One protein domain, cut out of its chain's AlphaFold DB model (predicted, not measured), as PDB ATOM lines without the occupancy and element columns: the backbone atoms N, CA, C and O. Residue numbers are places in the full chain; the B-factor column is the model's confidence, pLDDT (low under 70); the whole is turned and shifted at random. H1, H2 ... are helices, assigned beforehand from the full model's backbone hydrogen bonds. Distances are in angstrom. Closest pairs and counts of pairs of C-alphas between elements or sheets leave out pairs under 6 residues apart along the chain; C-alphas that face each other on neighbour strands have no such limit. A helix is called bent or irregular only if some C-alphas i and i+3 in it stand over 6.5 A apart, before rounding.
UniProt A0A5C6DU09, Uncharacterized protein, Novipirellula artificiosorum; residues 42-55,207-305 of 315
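AT A GLANCE: This is residues 42 to 55 and 207 to 305 of the 315 residues of an uncharacterized protein of Novipirellula artificiosorum (UniProt A0A5C6DU09). Two groups of helices meet at the first half of one long helix, H7: H5 and H6 run alongside it as an up-and-down bundle, and H1, H2 and H4 form a second cluster towards its first residues. H3 crosses H7 between the two groups. The printed part has 113 residues with seven named helices, H1 to H7 in chain order, and no named strand; the class is all helix. It is compact, with a radius of gyration of the C-alphas of 14.4 A and spans of 45 by 35 by 25 A.

IN THESE COORDINATES: Find C-alpha 42 at (119.564, 147.346, 164.167); from there H1 runs through residues 42 to 52, 15.8 A. After the cut, H2 takes residues 207 to 218, 16.7 A, then H3 takes 220 to 229 and the short H4 236 to 241. Look next at H5, residues 250 to 259, which is irregular, but only just: C-alphas 252 and 255 are 6.7 A apart. H6 holds residues 265 to 276, 16.1 A. H7 begins at C-alpha 284, (112.332, 146.553, 164.971), and runs 32.0 A to C-alpha 305 at (138.475, 129.189, 158.622).

HOW THE PARTS SIT: Start at H7, the hub, which touches four helices. In the bundle of H5, H6 and H7, up and down since each runs against the one before, residues 286 to 293 of H7 touch H5 at a shallow tilt of 25 degrees, closest at the C-alphas of Leu 253 and Tyr 290, 6.1 A. H6 and H7 form a helical hairpin, closest at the C-alphas of Leu 267 and Val 293, 7.1 A. H5 and H6 are close but not clearly touching. H3 only just touches H7, with 3 pairs of C-alphas within 8 A, about perpendicular at 76 degrees; the closest are Ile 222 and Val 294, 6.8 A. H1 touches H7 through residues 284 to 291 of H7, closest at the C-alphas of Ala 42 and Ala 288, 5.1 A. H1 and H2 touch at a shallow tilt of 17 degrees, opposite ways, closest at the C-alphas of Thr 44 and Ile 215, 7.2 A. Residues 208 to 212 of H2 touch H4, closest at the C-alphas of Asp 209 and Ala 237, 5.5 A. H2 and H7 are apart. Every O i to N i+4 pair is within hydrogen-bond range in H1, H2, H3, H4, H6 and H7; in H5, 3 of 6 are.

THE WHOLE: The two C-alphas farthest apart, those of Pro 55 and Arg 305, are 48.4 A apart. Residues 56 to 206 are not printed, and C-alphas 55 and 207 are 14.1 A apart across that cut. Of the links that are printed whole, none is long. Mean pLDDT of the printed part is 82.3; look for values under 70 at residues 53 to 55, 233, 243 to 248, 251, 261 to 263 and 282.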
ATOM      1  N   ALA A  42     121.019 147.378 164.277       92.56
ATOM      2  CA  ALA A  42     119.564 147.346 164.167       92.56
ATOM      3  C   ALA A  42     118.909 148.548 164.857       92.56
ATOM      4  O   ALA A  42     118.019 149.180 164.286       92.56
ATOM      5  N   GLN A  43     119.375 148.913 166.056       91.81
ATOM      6  CA  GLN A  43     118.874 150.097 166.757       91.81
ATOM      7  C   GLN A  43     119.188 151.382 165.989       91.81
ATOM      8  O   GLN A  43     118.320 152.242 165.862       91.81
ATOM      9  N   THR A  44     120.396 151.495 165.434       93.00
ATOM     10  CA  THR A  44     120.802 152.669 164.653       93.00
ATOM     11  C   THR A  44     119.938 152.832 163.403       93.00
ATOM     12  O   THR A  44     119.435 153.926 163.144       93.00
ATOM     13  N   VAL A  45     119.705 151.742 162.661       90.69
ATOM     14  CA  VAL A  45     118.812 151.725 161.496       90.69
ATOM     15  C   VAL A  45     117.405 152.145 161.910       90.69
ATOM     16  O   VAL A  45     116.858 153.074 161.329       90.69
ATOM     17  N   VAL A  46     116.822 151.524 162.937       87.75
ATOM     18  CA  VAL A  46     115.454 151.830 163.389       87.75
ATOM     19  C   VAL A  46     115.310 153.294 163.798       87.75
ATOM     20  O   VAL A  46     114.390 153.959 163.327       87.75
ATOM     21  N   THR A  47     116.225 153.822 164.615       87.00
ATOM     22  CA  THR A  47     116.190 155.226 165.049       87.00
ATOM     23  C   THR A  47     116.268 156.185 163.864       87.00
ATOM     24  O   THR A  47     115.459 157.110 163.779       87.00
ATOM     25  N   ALA A  48     117.193 155.951 162.929       87.00
ATOM     26  CA  ALA A  48     117.324 156.790 161.744       87.00
ATOM     27  C   ALA A  48     116.061 156.735 160.868       87.00
ATOM     28  O   ALA A  48     115.573 157.774 160.434       87.00
ATOM     29  N   ARG A  49     115.473 155.547 160.673       84.12
ATOM     30  CA  ARG A  49     114.229 155.374 159.905       84.12
ATOM     31  C   ARG A  49     113.032 156.063 160.562       84.12
ATOM     32  O   ARG A  49     112.253 156.710 159.870       84.12
ATOM     33  N   THR A  50     112.902 156.004 161.887       80.62
ATOM     34  CA  THR A  50     111.861 156.747 162.620       80.62
ATOM     35  C   THR A  50     112.012 158.261 162.459       80.62
ATOM     36  O   THR A  50     111.011 158.967 162.366       80.62
ATOM     37  N   ALA A  51     113.240 158.778 162.359       78.69
ATOM     38  CA  ALA A  51     113.463 160.203 162.133       78.69
ATOM     39  C   ALA A  51     112.934 160.687 160.765       78.69
ATOM     40  O   ALA A  51     112.518 161.840 160.649       78.69
ATOM     41  N   PHE A  52     112.876 159.809 159.755       75.94
ATOM     42  CA  PHE A  52     112.277 160.115 158.451       75.94
ATOM     43  C   PHE A  52     110.740 160.157 158.479       75.94
ATOM     44  O   PHE A  52     110.138 160.884 157.693       75.94
ATOM     45  N   GLU A  53     110.084 159.487 159.434       69.31
ATOM     46  CA  GLU A  53     108.615 159.492 159.547       69.31
ATOM     47  C   GLU A  53     108.021 160.845 159.970       69.31
ATOM     48  O   GLU A  53     106.813 161.061 159.826       69.31
ATOM     49  N   HIS A  54     108.835 161.759 160.503       62.19
ATOM     50  CA  HIS A  54     108.357 163.073 160.912       62.19
ATOM     51  C   HIS A  54     108.029 163.949 159.690       62.19
ATOM     52  O   HIS A  54     108.864 164.066 158.802       62.19
ATOM     53  N   PRO A  55     106.865 164.633 159.640       54.47
ATOM     54  CA  PRO A  55     106.495 165.518 158.526       54.47
ATOM     55  C   PRO A  55     107.523 166.620 158.225       54.47
ATOM     56  O   PRO A  55     107.616 167.085 157.092       54.47
ATOM     57  N   ASP A 207     119.098 162.656 152.022       80.44
ATOM     58  CA  ASP A 207     119.328 162.578 153.465       80.44
ATOM     59  C   ASP A 207     119.302 161.120 153.944       80.44
ATOM     60  O   ASP A 207     120.107 160.727 154.797       80.44
ATOM     61  N   ALA A 208     118.439 160.295 153.342       84.19
ATOM     62  CA  ALA A 208     118.412 158.847 153.532       84.19
ATOM     63  C   ALA A 208     119.739 158.197 153.105       84.19
ATOM     64  O   ALA A 208     120.358 157.486 153.897       84.19
ATOM     65  N   ASP A 209     120.229 158.516 151.904       86.50
ATOM     66  CA  ASP A 209     121.525 158.060 151.393       86.50
ATOM     67  C   ASP A 209     122.683 158.498 152.290       86.50
ATOM     68  O   ASP A 209     123.622 157.735 152.536       86.50
ATOM     69  N   TRP A 210     122.661 159.746 152.760       87.25
ATOM     70  CA  TRP A 210     123.697 160.256 153.648       87.25
ATOM     71  C   TRP A 210     123.705 159.516 154.988       87.25
ATOM     72  O   TRP A 210     124.765 159.086 155.444       87.25
ATOM     73  N   SER A 211     122.530 159.324 155.584       88.50
ATOM     74  CA  SER A 211     122.362 158.623 156.858       88.50
ATOM     75  C   SER A 211     122.781 157.158 156.739       88.50
ATOM     76  O   SER A 211     123.520 156.652 157.584       88.50
ATOM     77  N   TRP A 212     122.414 156.497 155.639       91.62
ATOM     78  CA  TRP A 212     122.856 155.138 155.352       91.62
ATOM     79  C   TRP A 212     124.380 155.039 155.187       91.62
ATOM     80  O   TRP A 212     125.002 154.114 155.706       91.62
ATOM     81  N   LYS A 213     125.023 156.025 154.544       92.06
ATOM     82  CA  LYS A 213     126.496 156.092 154.477       92.06
ATOM     83  C   LYS A 213     127.134 156.182 155.867       92.06
ATOM     84  O   LYS A 213     128.172 155.561 156.072       92.06
ATOM     85  N   GLN A 214     126.534 156.910 156.815       93.75
ATOM     86  CA  GLN A 214     127.042 156.945 158.194       93.75
ATOM     87  C   GLN A 214     126.895 155.586 158.885       93.75
ATOM     88  O   GLN A 214     127.862 155.104 159.470       93.75
ATOM     89  N   ILE A 215     125.746 154.921 158.729       94.75
ATOM     90  CA  ILE A 215     125.521 153.560 159.249       94.75
ATOM     91  C   ILE A 215     126.566 152.590 158.697       94.75
ATOM     92  O   ILE A 215     127.175 151.843 159.460       94.75
ATOM     93  N   ARG A 216     126.837 152.643 157.387       95.69
ATOM     94  CA  ARG A 216     127.872 151.820 156.750       95.69
ATOM     95  C   ARG A 216     129.255 152.072 157.347       95.69
ATOM     96  O   ARG A 216     130.010 151.126 157.537       95.69
ATOM     97  N   ASN A 217     129.594 153.325 157.639       95.06
ATOM     98  CA  ASN A 217     130.882 153.661 158.247       95.06
ATOM     99  C   ASN A 217     130.989 153.144 159.689       95.06
ATOM    100  O   ASN A 217     132.055 152.690 160.096       95.06
ATOM    101  N   ASP A 218     129.897 153.205 160.452       96.38
ATOM    102  CA  ASP A 218     129.861 152.783 161.853       96.38
ATOM    103  C   ASP A 218     129.741 151.263 162.042       96.38
ATOM    104  O   ASP A 218     130.210 150.741 163.054       96.38
ATOM    105  N   PHE A 219     129.140 150.564 161.073       96.19
ATOM    106  CA  PHE A 219     128.838 149.130 161.104       96.19
ATOM    107  C   PHE A 219     129.129 148.464 159.739       96.19
ATOM    108  O   PHE A 219     128.206 147.997 159.062       96.19
ATOM    109  N   PRO A 220     130.397 148.423 159.291       94.81
ATOM    110  CA  PRO A 220     130.741 148.083 157.909       94.81
ATOM    111  C   PRO A 220     130.383 146.651 157.498       94.81
ATOM    112  O   PRO A 220     129.867 146.461 156.400       94.81
ATOM    113  N   GLY A 221     130.617 145.655 158.363       92.19
ATOM    114  CA  GLY A 221     130.382 144.238 158.044       92.19
ATOM    115  C   GLY A 221     128.907 143.934 157.777       92.19
ATOM    116  O   GLY A 221     128.526 143.598 156.655       92.19
ATOM    117  N   ILE A 222     128.064 144.140 158.791       92.94
ATOM    118  CA  ILE A 222     126.620 143.904 158.692       92.94
ATOM    119  C   ILE A 222     125.942 144.793 157.640       92.94
ATOM    120  O   ILE A 222     125.081 144.312 156.907       92.94
ATOM    121  N   SER A 223     126.361 146.056 157.484       94.31
ATOM    122  CA  SER A 223     125.790 146.935 156.451       94.31
ATOM    123  C   SER A 223     126.117 146.441 155.043       94.31
ATOM    124  O   SER A 223     125.238 146.418 154.186       94.31
ATOM    125  N   HIS A 224     127.357 146.007 154.799       91.69
ATOM    126  CA  HIS A 224     127.758 145.464 153.501       91.69
ATOM    127  C   HIS A 224     126.994 144.180 153.151       91.69
ATOM    128  O   HIS A 224     126.559 143.998 152.009       91.69
ATOM    129  N   ARG A 225     126.798 143.300 154.137       89.12
ATOM    130  CA  ARG A 225     126.006 142.081 153.967       89.12
ATOM    131  C   ARG A 225     124.545 142.410 153.652       89.12
ATOM    132  O   ARG A 225     124.024 141.926 152.649       89.12
ATOM    133  N   PHE A 226     123.936 143.310 154.426       89.94
ATOM    134  CA  PHE A 226     122.564 143.760 154.193       89.94
ATOM    135  C   PHE A 226     122.385 144.341 152.787       89.94
ATOM    136  O   PHE A 226     121.453 143.968 152.086       89.94
ATOM    137  N   GLU A 227     123.301 145.200 152.329       90.25
ATOM    138  CA  GLU A 227     123.290 145.761 150.969       90.25
ATOM    139  C   GLU A 227     123.382 144.695 149.875       90.25
ATOM    140  O   GLU A 227     122.718 144.802 148.845       90.25
ATOM    141  N   THR A 228     124.211 143.672 150.090       86.94
ATOM    142  CA  THR A 228     124.419 142.581 149.128       86.94
ATOM    143  C   THR A 228     123.167 141.717 148.978       86.94
ATOM    144  O   THR A 228     122.863 141.237 147.884       86.94
ATOM    145  N   GLU A 229     122.437 141.538 150.073       84.06
ATOM    146  CA  GLU A 229     121.223 140.725 150.156       84.06
ATOM    147  C   GLU A 229     119.954 141.519 149.838       84.06
ATOM    148  O   GLU A 229     118.900 140.939 149.552       84.06
ATOM    149  N   PHE A 230     120.042 142.849 149.874       84.75
ATOM    150  CA  PHE A 230     118.925 143.724 149.577       84.75
ATOM    151  C   PHE A 230     118.425 143.484 148.142       84.75
ATOM    152  O   PHE A 230     119.229 143.312 147.216       84.75
ATOM    153  N   PRO A 231     117.100 143.457 147.892       80.19
ATOM    154  CA  PRO A 231     116.587 143.024 146.607       80.19
ATOM    155  C   PRO A 231     116.975 144.058 145.552       80.19
ATOM    156  O   PRO A 231     116.583 145.217 145.647       80.19
ATOM    157  N   LYS A 232     117.700 143.632 144.514       77.12
ATOM    158  CA  LYS A 232     118.203 144.525 143.449       77.12
ATOM    159  C   LYS A 232     117.104 145.255 142.672       77.12
ATOM    160  O   LYS A 232     117.383 146.220 141.975       77.12
ATOM    161  N   THR A 233     115.867 144.774 142.765       67.06
ATOM    162  CA  THR A 233     114.678 145.398 142.173       67.06
ATOM    163  C   THR A 233     114.130 146.561 143.000       67.06
ATOM    164  O   THR A 233     113.178 147.200 142.567       67.06
ATOM    165  N   LYS A 234     114.694 146.827 144.182       74.38
ATOM    166  CA  LYS A 234     114.252 147.871 145.105       74.38
ATOM    167  C   LYS A 234     115.331 148.919 145.322       74.38
ATOM    168  O   LYS A 234     116.523 148.623 145.257       74.38
ATOM    169  N   ASN A 235     114.903 150.131 145.658       81.69
ATOM    170  CA  ASN A 235     115.803 151.198 146.067       81.69
ATOM    171  C   ASN A 235     116.026 151.143 147.591       81.69
ATOM    172  O   ASN A 235     115.080 151.223 148.376       81.69
ATOM    173  N   LEU A 236     117.287 150.993 148.012       84.31
ATOM    174  CA  LEU A 236     117.662 150.936 149.428       84.31
ATOM    175  C   LEU A 236     117.391 152.258 150.155       84.31
ATOM    176  O   LEU A 236     116.886 152.233 151.273       84.31
ATOM    177  N   ALA A 237     117.674 153.397 149.521       83.62
ATOM    178  CA  ALA A 237     117.385 154.715 150.076       83.62
ATOM    179  C   ALA A 237     115.876 154.912 150.252       83.62
ATOM    180  O   ALA A 237     115.443 155.395 151.295       83.62
ATOM    181  N   SER A 238     115.070 154.463 149.285       77.69
ATOM    182  CA  SER A 238     113.608 154.503 149.391       77.69
ATOM    183  C   SER A 238     113.092 153.593 150.501       77.69
ATOM    184  O   SER A 238     112.243 154.017 151.274       77.69
ATOM    185  N   TRP A 239     113.630 152.377 150.652       83.44
ATOM    186  CA  TRP A 239     113.310 151.501 151.789       83.44
ATOM    187  C   TRP A 239     113.701 152.122 153.129       83.44
ATOM    188  O   TRP A 239     112.956 152.011 154.101       83.44
ATOM    189  N   PHE A 240     114.855 152.779 153.178       83.81
ATOM    190  CA  PHE A 240     115.372 153.393 154.389       83.81
ATOM    191  C   PHE A 240     114.542 154.620 154.785       83.81
ATOM    192  O   PHE A 240     114.130 154.739 155.933       83.81
ATOM    193  N   ALA A 241     114.213 155.483 153.825       78.19
ATOM    194  CA  ALA A 241     113.309 156.608 154.037       78.19
ATOM    195  C   ALA A 241     111.868 156.153 154.312       78.19
ATOM    196  O   ALA A 241     111.123 156.850 154.992       78.19
ATOM    197  N   ALA A 242     111.445 154.997 153.794       70.88
ATOM    198  CA  ALA A 242     110.097 154.496 154.009       70.88
ATOM    199  C   ALA A 242     109.841 154.184 155.488       70.88
ATOM    200  O   ALA A 242     110.678 153.608 156.193       70.88
ATOM    201  N   SER A 243     108.612 154.489 155.921       61.88
ATOM    202  CA  SER A 243     108.094 154.078 157.228       61.88
ATOM    203  C   SER A 243     108.366 152.587 157.439       61.88
ATOM    204  O   SER A 243     108.098 151.801 156.524       61.88
ATOM    205  N   PRO A 244     108.832 152.155 158.627       58.31
ATOM    206  CA  PRO A 244     108.994 150.740 158.926       58.31
ATOM    207  C   PRO A 244     107.738 149.946 158.561       58.31
ATOM    208  O   PRO A 244     107.845 148.836 158.060       58.31
ATOM    209  N   ARG A 245     106.538 150.531 158.719       52.88
ATOM    210  CA  ARG A 245     105.230 149.892 158.465       52.88
ATOM    211  C   ARG A 245     105.034 149.335 157.051       52.88
ATOM    212  O   ARG A 245     104.159 148.490 156.880       52.88
ATOM    213  N   SER A 246     105.809 149.780 156.062       50.84
ATOM    214  CA  SER A 246     105.673 149.371 154.656       50.84
ATOM    215  C   SER A 246     106.774 148.420 154.168       50.84
ATOM    216  O   SER A 246     106.810 148.078 152.983       50.84
ATOM    217  N   THR A 247     107.681 147.979 155.042       63.41
ATOM    218  CA  THR A 247     108.843 147.173 154.652       63.41
ATOM    219  C   THR A 247     108.714 145.697 155.057       63.41
ATOM    220  O   THR A 247     107.856 145.312 155.848       63.41
ATOM    221  N   ASN A 248     109.468 144.827 154.367       66.69
ATOM    222  CA  ASN A 248     109.406 143.366 154.523       66.69
ATOM    223  C   ASN A 248     110.746 142.832 155.040       66.69
ATOM    224  O   ASN A 248     111.425 142.067 154.354       66.69
ATOM    225  N   GLU A 249     111.130 143.263 156.239       72.19
ATOM    226  CA  GLU A 249     112.348 142.845 156.939       72.19
ATOM    227  C   GLU A 249     112.407 141.320 157.102       72.19
ATOM    228  O   GLU A 249     113.463 140.705 156.968       72.19
ATOM    229  N   ARG A 250     111.243 140.688 157.298       71.94
ATOM    230  CA  ARG A 250     111.093 139.230 157.389       71.94
ATOM    231  C   ARG A 250     111.692 138.488 156.186       71.94
ATOM    232  O   ARG A 250     112.198 137.380 156.351       71.94
ATOM    233  N   GLY A 251     111.612 139.066 154.985       69.00
ATOM    234  CA  GLY A 251     112.097 138.430 153.757       69.00
ATOM    235  C   GLY A 251     113.595 138.110 153.780       69.00
ATOM    236  O   GLY A 251     113.998 137.124 153.171       69.00
ATOM    237  N   PHE A 252     114.390 138.890 154.519       72.50
ATOM    238  CA  PHE A 252     115.849 138.748 154.594       72.50
ATOM    239  C   PHE A 252     116.297 137.570 155.464       72.50
ATOM    240  O   PHE A 252     117.319 136.948 155.202       72.50
ATOM    241  N   LEU A 253     115.512 137.228 156.484       77.81
ATOM    242  CA  LEU A 253     115.900 136.257 157.509       77.81
ATOM    243  C   LEU A 253     115.770 134.802 157.078       77.81
ATOM    244  O   LEU A 253     116.540 133.952 157.521       77.81
ATOM    245  N   ARG A 254     114.766 134.497 156.249       74.31
ATOM    246  CA  ARG A 254     114.391 133.107 155.967       74.31
ATOM    247  C   ARG A 254     115.531 132.319 155.326       74.31
ATOM    248  O   ARG A 254     115.744 131.177 155.701       74.31
ATOM    249  N   HIS A 255     116.253 132.937 154.395       74.12
ATOM    250  CA  HIS A 255     117.350 132.278 153.690       74.12
ATOM    251  C   HIS A 255     118.484 131.873 154.643       74.12
ATOM    252  O   HIS A 255     118.908 130.723 154.634       74.12
ATOM    253  N   HIS A 256     118.897 132.780 155.529       76.62
ATOM    254  CA  HIS A 256     119.995 132.542 156.470       76.62
ATOM    255  C   HIS A 256     119.662 131.530 157.554       76.62
ATOM    256  O   HIS A 256     120.494 130.711 157.927       76.62
ATOM    257  N   LEU A 257     118.430 131.555 158.060       78.94
ATOM    258  CA  LEU A 257     118.005 130.597 159.078       78.94
ATOM    259  C   LEU A 257     118.030 129.152 158.562       78.94
ATOM    260  O   LEU A 257     118.287 128.242 159.356       78.94
ATOM    261  N   ASP A 258     117.803 128.949 157.260       76.31
ATOM    262  CA  ASP A 258     117.945 127.646 156.607       76.31
ATOM    263  C   ASP A 258     119.430 127.229 156.516       76.31
ATOM    264  O   ASP A 258     119.757 126.078 156.809       76.31
ATOM    265  N   GLU A 259     120.349 128.154 156.198       74.06
ATOM    266  CA  GLU A 259     121.803 127.889 156.161       74.06
ATOM    267  C   GLU A 259     122.397 127.545 157.534       74.06
ATOM    268  O   GLU A 259     123.379 126.806 157.635       74.06
ATOM    269  N   LEU A 260     121.788 128.063 158.601       73.38
ATOM    270  CA  LEU A 260     122.209 127.826 159.977       73.38
ATOM    271  C   LEU A 260     121.776 126.469 160.537       73.38
ATOM    272  O   LEU A 260     122.138 126.144 161.668       73.38
ATOM    273  N   GLN A 261     121.034 125.646 159.794       69.69
ATOM    274  CA  GLN A 261     120.701 124.296 160.246       69.69
ATOM    275  C   GLN A 261     121.924 123.359 160.208       69.69
ATOM    276  O   GLN A 261     122.664 123.355 159.223       69.69
ATOM    277  N   PRO A 262     122.140 122.512 161.237       62.78
ATOM    278  CA  PRO A 262     121.377 122.350 162.489       62.78
ATOM    279  C   PRO A 262     121.912 123.189 163.671       62.78
ATOM    280  O   PRO A 262     121.585 122.924 164.825       62.78
ATOM    281  N   PHE A 263     122.791 124.155 163.421       58.31
ATOM    282  CA  PHE A 263     123.693 124.729 164.416       58.31
ATOM    283  C   PHE A 263     123.048 125.697 165.420       58.31
ATOM    284  O   PHE A 263     123.643 125.922 166.473       58.31
ATOM    285  N   GLN A 264     121.835 126.224 165.180       75.62
ATOM    286  CA  GLN A 264     121.234 127.162 166.141       75.62
ATOM    287  C   GLN A 264     119.706 127.138 166.252       75.62
ATOM    288  O   GLN A 264     118.975 127.937 165.663       75.62
ATOM    289  N   GLN A 265     119.222 126.254 167.124       80.75
ATOM    290  CA  GLN A 265     117.801 126.114 167.439       80.75
ATOM    291  C   GLN A 265     117.206 127.363 168.116       80.75
ATOM    292  O   GLN A 265     116.042 127.672 167.894       80.75
ATOM    293  N   THR A 266     118.004 128.135 168.862       85.69
ATOM    294  CA  THR A 266     117.547 129.363 169.536       85.69
ATOM    295  C   THR A 266     117.112 130.459 168.559       85.69
ATOM    296  O   THR A 266     116.036 131.019 168.743       85.69
ATOM    297  N   LEU A 267     117.878 130.738 167.494       87.94
ATOM    298  CA  LEU A 267     117.498 131.766 166.507       87.94
ATOM    299  C   LEU A 267     116.255 131.350 165.709       87.94
ATOM    300  O   LEU A 267     115.407 132.181 165.393       87.94
ATOM    301  N   GLN A 268     116.109 130.049 165.444       85.38
ATOM    302  CA  GLN A 268     114.910 129.463 164.839       85.38
ATOM    303  C   GLN A 268     113.679 129.582 165.748       85.38
ATOM    304  O   GLN A 268     112.590 129.914 165.272       85.38
ATOM    305  N   THR A 269     113.840 129.368 167.059       89.12
ATOM    306  CA  THR A 269     112.787 129.633 168.046       89.12
ATOM    307  C   THR A 269     112.416 131.112 168.057       89.12
ATOM    308  O   THR A 269     111.239 131.419 167.904       89.12
ATOM    309  N   SER A 270     113.385 132.032 168.128       90.25
ATOM    310  CA  SER A 270     113.107 133.475 168.102       90.25
ATOM    311  C   SER A 270     112.399 133.913 166.817       90.25
ATOM    312  O   SER A 270     111.447 134.686 166.875       90.25
ATOM    313  N   TYR A 271     112.796 133.385 165.655       89.25
ATOM    314  CA  TYR A 271     112.077 133.616 164.402       89.25
ATOM    315  C   TYR A 271     110.631 133.109 164.475       89.25
ATOM    316  O   TYR A 271     109.706 133.844 164.129       89.25
ATOM    317  N   SER A 272     110.429 131.877 164.951       88.38
ATOM    318  CA  SER A 272     109.096 131.268 165.063       88.38
ATOM    319  C   SER A 272     108.198 132.045 166.026       88.38
ATOM    320  O   SER A 272     107.056 132.334 165.688       88.38
ATOM    321  N   GLU A 273     108.725 132.501 167.164       92.25
ATOM    322  CA  GLU A 273     107.994 133.335 168.124       92.25
ATOM    323  C   GLU A 273     107.517 134.656 167.506       92.25
ATOM    324  O   GLU A 273     106.394 135.092 167.777       92.25
ATOM    325  N   LEU A 274     108.327 135.310 166.666       90.81
ATOM    326  CA  LEU A 274     107.896 136.526 165.966       90.81
ATOM    327  C   LEU A 274     106.761 136.234 164.969       90.81
ATOM    328  O   LEU A 274     105.834 137.037 164.831       90.81
ATOM    329  N   ILE A 275     106.799 135.077 164.301       88.19
ATOM    330  CA  ILE A 275     105.734 134.634 163.392       88.19
ATOM    331  C   ILE A 275     104.445 134.310 164.149       88.19
ATOM    332  O   ILE A 275     103.387 134.832 163.790       88.19
ATOM    333  N   ASP A 276     104.531 133.495 165.196       91.06
ATOM    334  CA  ASP A 276     103.381 133.008 165.961       91.06
ATOM    335  C   ASP A 276     102.649 134.152 166.669       91.06
ATOM    336  O   ASP A 276     101.417 134.209 166.679       91.06
ATOM    337  N   ASN A 277     103.403 135.141 167.158       92.75
ATOM    338  CA  ASN A 277     102.852 136.359 167.752       92.75
ATOM    339  C   ASN A 277     102.339 137.375 166.718       92.75
ATOM    340  O   ASN A 277     101.931 138.474 167.097       92.75
ATOM    341  N   LYS A 278     102.350 137.037 165.419       87.25
ATOM    342  CA  LYS A 278     101.906 137.904 164.313       87.25
ATOM    343  C   LYS A 278     102.558 139.285 164.365       87.25
ATOM    344  O   LYS A 278     101.907 140.303 164.121       87.25
ATOM    345  N   VAL A 279     103.844 139.314 164.707       83.06
ATOM    346  CA  VAL A 279     104.601 140.557 164.810       83.06
ATOM    347  C   VAL A 279     104.590 141.257 163.444       83.06
ATOM    348  O   VAL A 279     104.901 140.608 162.438       83.06
ATOM    349  N   PRO A 280     104.219 142.554 163.367       79.00
ATOM    350  CA  PRO A 280     104.216 143.290 162.107       79.00
ATOM    351  C   PRO A 280     105.560 143.159 161.383       79.00
ATOM    352  O   PRO A 280     106.602 143.179 162.032       79.00
ATOM    353  N   GLN A 281     105.563 143.045 160.050       72.25
ATOM    354  CA  GLN A 281     106.808 142.891 159.268       72.25
ATOM    355  C   GLN A 281     107.792 144.048 159.484       72.25
ATOM    356  O   GLN A 281     108.994 143.857 159.382       72.25
ATOM    357  N   SER A 282     107.251 145.201 159.863       69.62
ATOM    358  CA  SER A 282     107.929 146.444 160.193       69.62
ATOM    359  C   SER A 282     108.587 146.515 161.566       69.62
ATOM    360  O   SER A 282     109.179 147.535 161.910       69.62
ATOM    361  N   ASP A 283     108.332 145.535 162.431       82.62
ATOM    362  CA  ASP A 283     108.740 145.605 163.830       82.62
ATOM    363  C   ASP A 283     110.280 145.584 163.945       82.62
ATOM    364  O   ASP A 283     110.922 144.715 163.348       82.62
ATOM    365  N   PRO A 284     110.886 146.493 164.736       85.31
ATOM    366  CA  PRO A 284     112.332 146.553 164.971       85.31
ATOM    367  C   PRO A 284     112.986 145.221 165.350       85.31
ATOM    368  O   PRO A 284     114.165 145.002 165.059       85.31
ATOM    369  N   ARG A 285     112.232 144.307 165.977       89.50
ATOM    370  CA  ARG A 285     112.726 142.979 166.357       89.50
ATOM    371  C   ARG A 285     113.183 142.141 165.164       89.50
ATOM    372  O   ARG A 285     114.058 141.302 165.345       89.50
ATOM    373  N   TRP A 286     112.661 142.378 163.958       88.94
ATOM    374  CA  TRP A 286     113.133 141.685 162.757       88.94
ATOM    375  C   TRP A 286     114.568 142.075 162.389       88.94
ATOM    376  O   TRP A 286     115.376 141.197 162.100       88.94
ATOM    377  N   LEU A 287     114.914 143.365 162.459       89.94
ATOM    378  CA  LEU A 287     116.287 143.827 162.216       89.94
ATOM    379  C   LEU A 287     117.238 143.371 163.326       89.94
ATOM    380  O   LEU A 287     118.363 142.976 163.035       89.94
ATOM    381  N   ALA A 288     116.779 143.360 164.581       92.00
ATOM    382  CA  ALA A 288     117.576 142.857 165.701       92.00
ATOM    383  C   ALA A 288     117.863 141.350 165.587       92.00
ATOM    384  O   ALA A 288     118.953 140.901 165.930       92.00
ATOM    385  N   LEU A 289     116.897 140.562 165.099       91.50
ATOM    386  CA  LEU A 289     117.113 139.143 164.819       91.50
ATOM    387  C   LEU A 289     118.049 138.946 163.620       91.50
ATOM    388  O   LEU A 289     118.871 138.038 163.643       91.50
ATOM    389  N   TYR A 290     117.951 139.798 162.595       90.69
ATOM    390  CA  TYR A 290     118.866 139.762 161.450       90.69
ATOM    391  C   TYR A 290     120.309 140.009 161.887       90.69
ATOM    392  O   TYR A 290     121.183 139.231 161.523       90.69
ATOM    393  N   GLU A 291     120.537 141.015 162.733       91.94
ATOM    394  CA  GLU A 291     121.851 141.294 163.318       91.94
ATOM    395  C   GLU A 291     122.425 140.071 164.048       91.94
ATOM    396  O   GLU A 291     123.524 139.634 163.723       91.94
ATOM    397  N   GLN A 292     121.639 139.416 164.909       91.50
ATOM    398  CA  GLN A 292     122.076 138.196 165.610       91.50
ATOM    399  C   GLN A 292     122.405 137.025 164.671       91.50
ATOM    400  O   GLN A 292     123.332 136.259 164.931       91.50
ATOM    401  N   VAL A 293     121.628 136.857 163.598       89.25
ATOM    402  CA  VAL A 293     121.859 135.811 162.589       89.25
ATOM    403  C   VAL A 293     123.163 136.064 161.834       89.25
ATOM    404  O   VAL A 293     123.932 135.129 161.620       89.25
ATOM    405  N   VAL A 294     123.420 137.316 161.449       88.44
ATOM    406  CA  VAL A 294     124.644 137.710 160.745       88.44
ATOM    407  C   VAL A 294     125.876 137.535 161.626       88.44
ATOM    408  O   VAL A 294     126.833 136.909 161.179       88.44
ATOM    409  N   ASP A 295     125.827 138.010 162.872       88.75
ATOM    410  CA  ASP A 295     126.938 137.867 163.821       88.75
ATOM    411  C   ASP A 295     127.321 136.389 163.993       88.75
ATOM    412  O   ASP A 295     128.493 136.018 163.921       88.75
ATOM    413  N   TYR A 296     126.324 135.507 164.117       87.81
ATOM    414  CA  TYR A 296     126.586 134.078 164.237       87.81
ATOM    415  C   TYR A 296     127.132 133.439 162.951       87.81
ATOM    416  O   TYR A 296     127.992 132.559 163.008       87.81
ATOM    417  N   LEU A 297     126.648 133.850 161.775       84.31
ATOM    418  CA  LEU A 297     127.195 133.376 160.499       84.31
ATOM    419  C   LEU A 297     128.676 133.737 160.358       84.31
ATOM    420  O   LEU A 297     129.462 132.922 159.859       84.31
ATOM    421  N   ASP A 298     129.057 134.930 160.805       84.44
ATOM    422  CA  ASP A 298     130.443 135.383 160.796       84.44
ATOM    423  C   ASP A 298     131.290 134.561 161.791       84.44
ATOM    424  O   ASP A 298     132.346 134.054 161.394       84.44
ATOM    425  N   ASP A 299     130.784 134.279 163.000       85.19
ATOM    426  CA  ASP A 299     131.427 133.382 163.980       85.19
ATOM    427  C   ASP A 299     131.641 131.960 163.425       85.19
ATOM    428  O   ASP A 299     132.729 131.382 163.529       85.19
ATOM    429  N   VAL A 300     130.617 131.372 162.794       82.69
ATOM    430  CA  VAL A 300     130.708 130.037 162.174       82.69
ATOM    431  C   VAL A 300     131.717 130.034 161.028       82.69
ATOM    432  O   VAL A 300     132.486 129.079 160.871       82.69
ATOM    433  N   THR A 301     131.727 131.091 160.217       82.19
ATOM    434  CA  THR A 301     132.659 131.236 159.093       82.19
ATOM    435  C   THR A 301     134.097 131.352 159.590       82.19
ATOM    436  O   THR A 301     134.989 130.673 159.069       82.19
ATOM    437  N   GLU A 302     134.333 132.145 160.634       83.31
ATOM    438  CA  GLU A 302     135.642 132.265 161.267       83.31
ATOM    439  C   GLU A 302     136.094 130.944 161.901       83.31
ATOM    440  O   GLU A 302     137.219 130.499 161.654       83.31
ATOM    441  N   PHE A 303     135.212 130.253 162.628       81.69
ATOM    442  CA  PHE A 303     135.512 128.945 163.207       81.69
ATOM    443  C   PHE A 303     135.905 127.915 162.137       81.69
ATOM    444  O   PHE A 303     136.881 127.175 162.305       81.69
ATOM    445  N   ARG A 304     135.186 127.878 161.005       79.19
ATOM    446  CA  ARG A 304     135.537 127.018 159.861       79.19
ATOM    447  C   ARG A 304     136.901 127.396 159.288       79.19
ATOM    448  O   ARG A 304     137.718 126.509 159.052       79.19
ATOM    449  N   ARG A 305     137.184 128.692 159.122       78.88
ATOM    450  CA  ARG A 305     138.475 129.189 158.622       78.88
ATOM    451  C   ARG A 305     139.646 128.756 159.508       78.88
ATOM    452  O   ARG A 305     140.663 128.313 158.983       78.88
TER     453      ARG A 305